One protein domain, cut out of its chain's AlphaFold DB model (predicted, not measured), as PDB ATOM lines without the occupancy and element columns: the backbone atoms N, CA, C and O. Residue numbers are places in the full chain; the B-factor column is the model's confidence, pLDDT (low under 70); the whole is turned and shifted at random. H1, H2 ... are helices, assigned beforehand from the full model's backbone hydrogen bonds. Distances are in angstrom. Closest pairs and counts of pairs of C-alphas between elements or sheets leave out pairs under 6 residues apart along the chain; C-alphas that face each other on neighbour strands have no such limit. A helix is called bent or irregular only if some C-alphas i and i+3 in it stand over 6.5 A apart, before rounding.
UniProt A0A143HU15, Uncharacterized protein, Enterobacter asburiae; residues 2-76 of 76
ATOM      1  N   ASP A   2      44.101  91.379  87.916       70.44
ATOM      2  CA  ASP A   2      44.948  90.693  88.907       70.44
ATOM      3  C   ASP A   2      45.993  89.691  88.340       70.44
ATOM      4  O   ASP A   2      47.110  89.577  88.839       70.44
ATOM      5  N   PHE A   3      45.696  88.988  87.235       81.00
ATOM      6  CA  PHE A   3      46.658  88.049  86.629       81.00
ATOM      7  C   PHE A   3      47.879  88.744  86.010       81.00
ATOM      8  O   PHE A   3      49.006  88.294  86.208       81.00
ATOM      9  N   VAL A   4      47.666  89.815  85.235       88.94
ATOM     10  CA  VAL A   4      48.755  90.528  84.545       88.94
ATOM     11  C   VAL A   4      49.651  91.200  85.577       88.94
ATOM     12  O   VAL A   4      50.871  91.073  85.503       88.94
ATOM     13  N   GLU A   5      49.038  91.815  86.582       90.50
ATOM     14  CA  GLU A   5      49.736  92.441  87.699       90.50
ATOM     15  C   GLU A   5      50.603  91.433  88.467       90.50
ATOM     16  O   GLU A   5      51.802  91.638  88.628       90.50
ATOM     17  N   LYS A   6      50.046  90.285  88.868       87.88
ATOM     18  CA  LYS A   6      50.795  89.309  89.677       87.88
ATOM     19  C   LYS A   6      51.800  88.476  88.880       87.88
ATOM     20  O   LYS A   6      52.825  88.082  89.430       87.88
ATOM     21  N   ARG A   7      51.513  88.146  87.613       88.94
ATOM     22  CA  ARG A   7      52.277  87.130  86.852       88.94
ATOM     23  C   ARG A   7      53.124  87.663  85.702       88.94
ATOM     24  O   ARG A   7      53.955  86.914  85.192       88.94
ATOM     25  N   LEU A   8      52.921  88.908  85.277       92.56
ATOM     26  CA  LEU A   8      53.629  89.507  84.134       92.56
ATOM     27  C   LEU A   8      54.244  90.872  84.453       92.56
ATOM     28  O   LEU A   8      55.244  91.230  83.828       92.56
ATOM     29  N   ALA A   9      53.669  91.625  85.397       94.00
ATOM     30  CA  ALA A   9      54.137  92.964  85.724       94.00
ATOM     31  C   ALA A   9      55.540  93.029  86.331       94.00
ATOM     32  O   ALA A   9      56.263  93.944  85.938       94.00
ATOM     33  N   PRO A  10      55.977  92.110  87.215       95.62
ATOM     34  CA  PRO A  10      57.339  92.146  87.734       95.62
ATOM     35  C   PRO A  10      58.379  92.104  86.607       95.62
ATOM     36  O   PRO A  10      58.178  91.438  85.594       95.62
ATOM     37  N   ALA A  11      59.515  92.779  86.800       95.06
ATOM     38  CA  ALA A  11      60.639  92.742  85.860       95.06
ATOM     39  C   ALA A  11      61.117  91.309  85.551       95.06
ATOM     40  O   ALA A  11      61.476  91.004  84.414       95.06
ATOM     41  N   HIS A  12      61.054  90.434  86.561       94.19
ATOM     42  CA  HIS A  12      61.428  89.022  86.488       94.19
ATOM     43  C   HIS A  12      60.314  88.159  87.099       94.19
ATOM     44  O   HIS A  12      60.385  87.801  88.276       94.19
ATOM     45  N   PRO A  13      59.234  87.866  86.353       92.69
ATOM     46  CA  PRO A  13      58.138  87.067  86.880       92.69
ATOM     47  C   PRO A  13      58.570  85.633  87.189       92.69
ATOM     48  O   PRO A  13      59.358  85.030  86.458       92.69
ATOM     49  N   ALA A  14      58.001  85.050  88.242       90.50
ATOM     50  CA  ALA A  14      58.234  83.648  88.562       90.50
ATOM     51  C   ALA A  14      57.749  82.739  87.418       90.50
ATOM     52  O   ALA A  14      56.632  82.898  86.922       90.50
ATOM     53  N   ASN A  15      58.576  81.758  87.045       88.81
ATOM     54  CA  ASN A  15      58.305  80.803  85.964       88.81
ATOM     55  C   ASN A  15      58.042  81.461  84.596       88.81
ATOM     56  O   ASN A  15      57.193  80.971  83.850       88.81
ATOM     57  N   ASP A  16      58.725  82.561  84.258       90.38
ATOM     58  CA  ASP A  16      58.525  83.235  82.969       90.38
ATOM     59  C   ASP A  16      58.669  82.277  81.771       90.38
ATOM     60  O   ASP A  16      59.572  81.443  81.715       90.38
ATOM     61  N   GLY A  17      57.700  82.326  80.853       88.44
ATOM     62  CA  GLY A  17      57.558  81.361  79.752       88.44
ATOM     63  C   GLY A  17      56.721  80.124  80.094       88.44
ATOM     64  O   GLY A  17      56.296  79.402  79.195       88.44
ATOM     65  N   LYS A  18      56.441  79.887  81.379       87.12
ATOM     66  CA  LYS A  18      55.611  78.783  81.892       87.12
ATOM     67  C   LYS A  18      54.552  79.258  82.900       87.12
ATOM     68  O   LYS A  18      53.901  78.423  83.522       87.12
ATOM     69  N   GLN A  19      54.346  80.575  83.069       81.88
ATOM     70  CA  GLN A  19      53.411  81.119  84.075       81.88
ATOM     71  C   GLN A  19      51.947  80.766  83.795       81.88
ATOM     72  O   GLN A  19      51.106  80.798  84.702       81.88
ATOM     73  N   THR A  20      51.642  80.530  82.520       81.88
ATOM     74  CA  THR A  20      50.288  80.489  81.985       81.88
ATOM     75  C   THR A  20      50.023  79.092  81.426       81.88
ATOM     76  O   THR A  20      50.626  78.730  80.412       81.88
ATOM     77  N   PRO A  21      49.156  78.283  82.064       84.25
ATOM     78  CA  PRO A  21      48.771  76.971  81.544       84.25
ATOM     79  C   PRO A  21      48.223  77.065  80.114       84.25
ATOM     80  O   PRO A  21      47.772  78.119  79.693       84.25
ATOM     81  N   MET A  22      48.213  75.969  79.354       81.81
ATOM     82  CA  MET A  22      47.639  75.975  77.993       81.81
ATOM     83  C   MET A  22      46.110  75.788  77.977       81.81
ATOM     84  O   MET A  22      45.478  75.966  76.939       81.81
ATOM     85  N   ARG A  23      45.508  75.358  79.096       81.50
ATOM     86  CA  ARG A  23      44.089  74.975  79.217       81.50
ATOM     87  C   ARG A  23      43.552  75.295  80.615       81.50
ATOM     88  O   ARG A  23      44.326  75.603  81.517       81.50
ATOM     89  N   GLY A  24      42.234  75.184  80.798       83.75
ATOM     90  CA  GLY A  24      41.562  75.310  82.101       83.75
ATOM     91  C   GLY A  24      40.958  76.686  82.389       83.75
ATOM     92  O   GLY A  24      40.186  76.815  83.331       83.75
ATOM     93  N   HIS A  25      41.256  77.700  81.570       88.44
ATOM     94  CA  HIS A  25      40.577  78.995  81.612       88.44
ATOM     95  C   HIS A  25      40.672  79.705  80.242       88.44
ATOM     96  O   HIS A  25      41.767  79.727  79.672       88.44
ATOM     97  N   PRO A  26      39.596  80.330  79.716       90.81
ATOM     98  CA  PRO A  26      39.614  81.011  78.411       90.81
ATOM     99  C   PRO A  26      40.703  82.084  78.272       90.81
ATOM    100  O   PRO A  26      41.362  82.161  77.241       90.81
ATOM    101  N   VAL A  27      40.960  82.860  79.335       91.50
ATOM    102  CA  VAL A  27      42.067  83.844  79.376       91.50
ATOM    103  C   VAL A  27      43.415  83.230  79.012       91.50
ATOM    104  O   VAL A  27      44.198  83.888  78.341       91.50
ATOM    105  N   PHE A  28      43.699  81.988  79.405       91.50
ATOM    106  CA  PHE A  28      44.987  81.381  79.082       91.50
ATOM    107  C   PHE A  28      45.133  81.127  77.585       91.50
ATOM    108  O   PHE A  28      46.178  81.416  77.008       91.50
ATOM    109  N   ILE A  29      44.064  80.651  76.948       92.75
ATOM    110  CA  ILE A  29      44.027  80.459  75.498       92.75
ATOM    111  C   ILE A  29      44.208  81.809  74.806       92.75
ATOM    112  O   ILE A  29      45.064  81.925  73.933       92.75
ATOM    113  N   ALA A  30      43.480  82.833  75.256       94.56
ATOM    114  CA  ALA A  30      43.602  84.185  74.728       94.56
ATOM    115  C   ALA A  30      45.037  84.707  74.839       94.56
ATOM    116  O   ALA A  30      45.588  85.176  73.855       94.56
ATOM    117  N   GLN A  31      45.690  84.541  75.992       95.12
ATOM    118  CA  GLN A  31      47.071  84.977  76.185       95.12
ATOM    119  C   GLN A  31      48.064  84.303  75.242       95.12
ATOM    120  O   GLN A  31      49.001  84.955  74.783       95.12
ATOM    121  N   HIS A  32      47.897  83.010  74.969       95.19
ATOM    122  CA  HIS A  32      48.746  82.308  74.006       95.19
ATOM    123  C   HIS A  32      48.441  82.748  72.576       95.19
ATOM    124  O   HIS A  32      49.367  83.031  71.819       95.19
ATOM    125  N   ALA A  33      47.160  82.883  72.231       95.69
ATOM    126  CA  ALA A  33      46.723  83.339  70.918       95.69
ATOM    127  C   ALA A  33      47.186  84.770  70.608       95.69
ATOM    128  O   ALA A  33      47.518  85.076  69.467       95.69
ATOM    129  N   THR A  34      47.254  85.632  71.622       96.94
ATOM    130  CA  THR A  34      47.682  87.026  71.481       96.94
ATOM    131  C   THR A  34      49.129  87.265  71.883       96.94
ATOM    132  O   THR A  34      49.523  88.415  71.983       96.94
ATOM    133  N   ALA A  35      49.922  86.222  72.144       97.31
ATOM    134  CA  ALA A  35      51.325  86.349  72.546       97.31
ATOM    135  C   ALA A  35      51.570  87.254  73.783       97.31
ATOM    136  O   ALA A  35      52.614  87.891  73.929       97.31
ATOM    137  N   THR A  36      50.640  87.248  74.739       96.56
ATOM    138  CA  THR A  36      50.742  87.964  76.024       96.56
ATOM    139  C   THR A  36      50.930  87.011  77.212       96.56
ATOM    140  O   THR A  36      50.531  87.322  78.336       96.56
ATOM    141  N   CYS A  37      51.473  85.813  76.976       94.62
ATOM    142  CA  CYS A  37      51.595  84.749  77.976       94.62
ATOM    143  C   CYS A  37      52.890  84.779  78.808       94.62
ATOM    144  O   CYS A  37      52.907  84.166  79.874       94.62
ATOM    145  N   CYS A  38      53.941  85.468  78.343       95.31
ATOM    146  CA  CYS A  38      55.246  85.612  79.008       95.31
ATOM    147  C   CYS A  38      55.991  86.874  78.532       95.31
ATOM    148  O   CYS A  38      55.599  87.491  77.535       95.31
ATOM    149  N   ARG A  39      57.100  87.251  79.191       96.56
ATOM    150  CA  ARG A  39      57.907  88.420  78.783       96.56
ATOM    151  C   ARG A  39      58.579  88.232  77.431       96.56
ATOM    152  O   ARG A  39      58.688  89.197  76.680       96.56
ATOM    153  N   GLY A  40      58.983  87.006  77.100       96.50
ATOM    154  CA  GLY A  40      59.544  86.672  75.789       96.50
ATOM    155  C   GLY A  40      58.595  87.010  74.639       96.50
ATOM    156  O   GLY A  40      58.988  87.675  73.680       96.50
ATOM    157  N   CYS A  41      57.327  86.617  74.765       97.44
ATOM    158  CA  CYS A  41      56.307  86.929  73.772       97.44
ATOM    159  C   CYS A  41      55.992  88.432  73.727       97.44
ATOM    160  O   CYS A  41      55.956  89.004  72.640       97.44
ATOM    161  N   LEU A  42      55.873  89.094  74.883       97.44
ATOM    162  CA  LEU A  42      55.662  90.545  74.943       97.44
ATOM    163  C   LEU A  42      56.786  91.340  74.261       97.44
ATOM    164  O   LEU A  42      56.510  92.279  73.515       97.44
ATOM    165  N   ALA A  43      58.041  90.943  74.460       97.88
ATOM    166  CA  ALA A  43      59.177  91.587  73.810       97.88
ATOM    167  C   ALA A  43      59.152  91.379  72.295       97.88
ATOM    168  O   ALA A  43      59.320  92.333  71.541       97.88
ATOM    169  N   LYS A  44      58.894  90.144  71.851       98.06
ATOM    170  CA  LYS A  44      58.908  89.786  70.430       98.06
ATOM    171  C   LYS A  44      57.759  90.412  69.637       98.06
ATOM    172  O   LYS A  44      57.973  90.816  68.499       98.06
ATOM    173  N   TRP A  45      56.556  90.455  70.207       98.31
ATOM    174  CA  TRP A  45      55.332  90.763  69.456       98.31
ATOM    175  C   TRP A  45      54.700  92.108  69.811       98.31
ATOM    176  O   TRP A  45      53.977  92.669  68.995       98.31
ATOM    177  N   HIS A  46      54.986  92.644  70.999       97.62
ATOM    178  CA  HIS A  46      54.386  93.890  71.489       97.62
ATOM    179  C   HIS A  46      55.411  94.988  71.773       97.62
ATOM    180  O   HIS A  46      55.038  96.063  72.237       97.62
ATOM    181  N   ASN A  47      56.697  94.731  71.514       97.69
ATOM    182  CA  ASN A  47      57.790  95.668  71.762       97.69
ATOM    183  C   ASN A  47      57.856  96.153  73.229       97.69
ATOM    184  O   ASN A  47      58.246  97.284  73.515       97.69
ATOM    185  N   ILE A  48      57.455  95.289  74.171       97.50
ATOM    186  CA  ILE A  48      57.543  95.540  75.614       97.50
ATOM    187  C   ILE A  48      58.775  94.786  76.143       97.50
ATOM    188  O   ILE A  48      58.741  93.554  76.216       97.50
ATOM    189  N   PRO A  49      59.870  95.484  76.496       96.31
ATOM    190  CA  PRO A  49      61.155  94.846  76.784       96.31
ATOM    191  C   PRO A  49      61.105  93.965  78.034       96.31
ATOM    192  O   PRO A  49      60.302  94.190  78.935       96.31
ATOM    193  N   GLN A  50      61.970  92.954  78.109       95.69
ATOM    194  CA  GLN A  50      62.127  92.103  79.297       95.69
ATOM    195  C   GLN A  50      62.956  92.815  80.379       95.69
ATOM    196  O   GLN A  50      63.602  93.821  80.100       95.69
ATOM    197  N   GLY A  51      62.947  92.298  81.612       95.62
ATOM    198  CA  GLY A  51      63.801  92.812  82.693       95.62
ATOM    199  C   GLY A  51      63.374  94.166  83.266       95.62
ATOM    200  O   GLY A  51      64.065  94.713  84.120       95.62
ATOM    201  N   VAL A  52      62.224  94.698  82.838       95.56
ATOM    202  CA  VAL A  52      61.630  95.927  83.380       95.56
ATOM    203  C   VAL A  52      60.197  95.691  83.834       95.56
ATOM    204  O   VAL A  52      59.423  94.968  83.192       95.56
ATOM    205  N   THR A  53      59.837  96.315  84.953       97.25
ATOM    206  CA  THR A  53      58.476  96.259  85.486       97.25
ATOM    207  C   THR A  53      57.500  96.870  84.484       97.25
ATOM    208  O   THR A  53      57.788  97.913  83.896       97.25
ATOM    209  N   LEU A  54      56.345  96.230  84.277       97.25
ATOM    210  CA  LEU A  54      55.309  96.791  83.413       97.25
ATOM    211  C   LEU A  54      54.731  98.060  84.026       97.25
ATOM    212  O   LEU A  54      54.288  98.064  85.176       97.25
ATOM    213  N   THR A  55      54.626  99.101  83.210       97.00
ATOM    214  CA  THR A  55      53.857 100.290  83.575       97.00
ATOM    215  C   THR A  55      52.365  99.965  83.620       97.00
ATOM    216  O   THR A  55      51.896  99.038  82.956       97.00
ATOM    217  N   ALA A  56      51.584 100.764  84.349       95.94
ATOM    218  CA  ALA A  56      50.126 100.622  84.364       95.94
ATOM    219  C   ALA A  56      49.527 100.665  82.944       95.94
ATOM    220  O   ALA A  56      48.617  99.907  82.620       95.94
ATOM    221  N   GLN A  57      50.089 101.494  82.061       96.88
ATOM    222  CA  GLN A  57      49.643 101.598  80.674       96.88
ATOM    223  C   GLN A  57      49.938 100.326  79.866       96.88
ATOM    224  O   GLN A  57      49.074  99.867  79.122       96.88
ATOM    225  N   GLN A  58      51.111  99.713  80.051       97.88
ATOM    226  CA  GLN A  58      51.437  98.427  79.425       97.88
ATOM    227  C   GLN A  58      50.538  97.300  79.947       97.88
ATOM    228  O   GLN A  58      50.073  96.475  79.162       97.88
ATOM    229  N   GLN A  59      50.246  97.277  81.251       97.50
ATOM    230  CA  GLN A  59      49.321  96.300  81.829       97.50
ATOM    231  C   GLN A  59      47.909  96.459  81.250       97.50
ATOM    232  O   GLN A  59      47.311  95.476  80.815       97.50
ATOM    233  N   ASN A  60      47.403  97.693  81.174       96.94
ATOM    234  CA  ASN A  60      46.097  97.993  80.584       96.94
ATOM    235  C   ASN A  60      46.035  97.606  79.104       96.94
ATOM    236  O   ASN A  60      45.054  97.003  78.671       96.94
ATOM    237  N   TYR A  61      47.095  97.888  78.345       97.75
ATOM    238  CA  TYR A  61      47.219  97.445  76.960       97.75
ATOM    239  C   TYR A  61      47.105  95.918  76.845       97.75
ATOM    240  O   TYR A  61      46.250  95.428  76.111       97.75
ATOM    241  N   ILE A  62      47.872  95.157  77.630       97.06
ATOM    242  CA  ILE A  62      47.820  93.686  77.622       97.06
ATOM    243  C   ILE A  62      46.411  93.176  77.954       97.06
ATOM    244  O   ILE A  62      45.889  92.302  77.262       97.06
ATOM    245  N   VAL A  63      45.767  93.746  78.977       96.44
ATOM    246  CA  VAL A  63      44.385  93.400  79.343       96.44
ATOM    247  C   VAL A  63      43.424  93.678  78.185       96.44
ATOM    248  O   VAL A  63      42.573  92.838  77.897       96.44
ATOM    249  N   SER A  64      43.574  94.812  77.495       97.06
ATOM    250  CA  SER A  64      42.718  95.178  76.361       97.06
ATOM    251  C   SER A  64      42.858  94.212  75.183       97.06
ATOM    252  O   SER A  64      41.851  93.820  74.598       97.06
ATOM    253  N   VAL A  65      44.080  93.753  74.891       97.44
ATOM    254  CA  VAL A  65      44.362  92.788  73.819       97.44
ATOM    255  C   VAL A  65      43.715  91.434  74.124       97.44
ATOM    256  O   VAL A  65      43.001  90.889  73.283       97.44
ATOM    257  N   ILE A  66      43.901  90.924  75.347       96.00
ATOM    258  CA  ILE A  66      43.289  89.664  75.802       96.00
ATOM    259  C   ILE A  66      41.760  89.756  75.724       96.00
ATOM    260  O   ILE A  66      41.104  88.849  75.213       96.00
ATOM    261  N   HIS A  67      41.190  90.856  76.223       95.56
ATOM    262  CA  HIS A  67      39.747  91.078  76.220       95.56
ATOM    263  C   HIS A  67      39.184  91.136  74.796       95.56
ATOM    264  O   HIS A  67      38.186  90.482  74.507       95.56
ATOM    265  N   HIS A  68      39.838  91.873  73.896       96.50
ATOM    266  CA  HIS A  68      39.411  91.988  72.507       96.50
ATOM    267  C   HIS A  68      39.353  90.624  71.811       96.50
ATOM    268  O   HIS A  68      38.348  90.300  71.181       96.50
ATOM    269  N   TRP A  69      40.384  89.791  71.987       96.38
ATOM    270  CA  TRP A  69      40.394  88.446  71.416       96.38
ATOM    271  C   TRP A  69      39.263  87.570  71.969       96.38
ATOM    272  O   TRP A  69      38.577  86.906  71.198       96.38
ATOM    273  N   LEU A  70      39.015  87.604  73.284       94.88
ATOM    274  CA  LEU A  70      37.926  86.839  73.901       94.88
ATOM    275  C   LEU A  70      36.556  87.237  73.347       94.88
ATOM    276  O   LEU A  70      35.768  86.361  73.004       94.88
ATOM    277  N   VAL A  71      36.293  88.539  73.220       95.56
ATOM    278  CA  VAL A  71      35.040  89.047  72.640       95.56
ATOM    279  C   VAL A  71      34.865  88.542  71.208       95.56
ATOM    280  O   VAL A  71      33.780  88.096  70.853       95.56
ATOM    281  N   LEU A  72      35.923  88.556  70.393       94.44
ATOM    282  CA  LEU A  72      35.854  88.039  69.026       94.44
ATOM    283  C   LEU A  72      35.586  86.531  68.976       94.44
ATOM    284  O   LEU A  72      34.829  86.089  68.125       94.44
ATOM    285  N   GLN A  73      36.188  85.742  69.867       92.69
ATOM    286  CA  GLN A  73      36.011  84.284  69.869       92.69
ATOM    287  C   GLN A  73      34.683  83.820  70.468       92.69
ATOM    288  O   GLN A  73      34.202  82.755  70.107       92.69
ATOM    289  N   MET A  74      34.098  84.586  71.388       82.69
ATOM    290  CA  MET A  74      32.791  84.267  71.977       82.69
ATOM    291  C   MET A  74      31.616  84.697  71.091       82.69
ATOM    292  O   MET A  74      30.511  84.199  71.274       82.69
ATOM    293  N   ASN A  75      31.858  85.614  70.151       77.19
ATOM    294  CA  ASN A  75      30.871  86.094  69.183       77.19
ATOM    295  C   ASN A  75      31.024  85.442  67.795       77.19
ATOM    296  O   ASN A  75      30.423  85.928  66.836       77.19
ATOM    297  N   ALA A  76      31.862  84.407  67.682       59.09
ATOM    298  CA  ALA A  76      32.112  83.649  66.458       59.09
ATOM    299  C   ALA A  76      31.229  82.398  66.364       59.09
ATOM    300  O   ALA A  76      30.878  81.835  67.426       59.09
TER     301      ALA A  76
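Overview. This is residues 2 to 76 of the 76 residues of an uncharacterized protein of Enterobacter asburiae (UniProt A0A143HU15). One long helix, H4, makes the longest axis of the model, and two short helices, H1 and H2, pack crosswise on it at separate places along its length. The short helix H3 touches no helix and is joined to the rest through loops, while the long link from H1 to H2 arches round with residues 14 to 24 on the side away from H4. The printed part has 75 residues with four named helices, in the order H1, H2, H3, H4 along the chain, and no named strand; the class is all helix. The whole is compact, with a radius of gyration of the C-alphas of 11.6 A, and its outline is elongated, spanning 37 by 23 by 23 A.

Arrangement. H1, residues 2 to 7, touches H4, residues 56 to 74, and of H4 residues 59 to 63 alone take part. Their closest C-alphas are those of Val 4 and Gln 59, 6.4 A apart. The two run opposite ways at a steep tilt of 68 degrees, only just short of about perpendicular. H2, residues 26 to 33, touches H4 with residues 66 to 70 of H4 alone. Their closest C-alphas are those of Ala 30 and Ile 66, 5.6 A apart, and their lines stand about perpendicular, at 76 degrees. H1 and H2 are apart. H3, residues 39 to 46, is apart from H1, from H2 and from H4. In H1, H2, H3 and H4 every O i to N i+4 pair is within hydrogen-bond range.

Along the chain. H1 begins at C-alpha 2, at (44.948, 90.693, 88.907), and measures 8.4 A from first to last C-alpha. H2, from Pro 26 to Ala 33, is 10.6 A long by the same measure. H3 runs from Arg 39, with its C-alpha at (57.907, 88.420, 78.783), to His 46, 9.8 A away from C-alpha to C-alpha. H4, the longest helix with 19 residues, runs 26.9 A from C-alpha 56 at (50.126, 100.622, 84.364) to C-alpha 74 at (32.791, 84.267, 71.977). No helix is bent or irregular.

Size, cuts and confidence. The two C-alphas farthest apart are those of Gly 51 and Ala 76, at 36.8 A, and the first and last printed C-alphas, of Asp 2 and Ala 76, are 26.8 A apart. The printed part has no cut. The link from H1 to H2, residues 8 to 25, is long; the link from H2 to H3 is tight, with 5 residues, and that from H3 to H4 is short, with 9. The mean pLDDT of the printed part is 92.4, and one residue, Ala 76, the chain's last, is under 70.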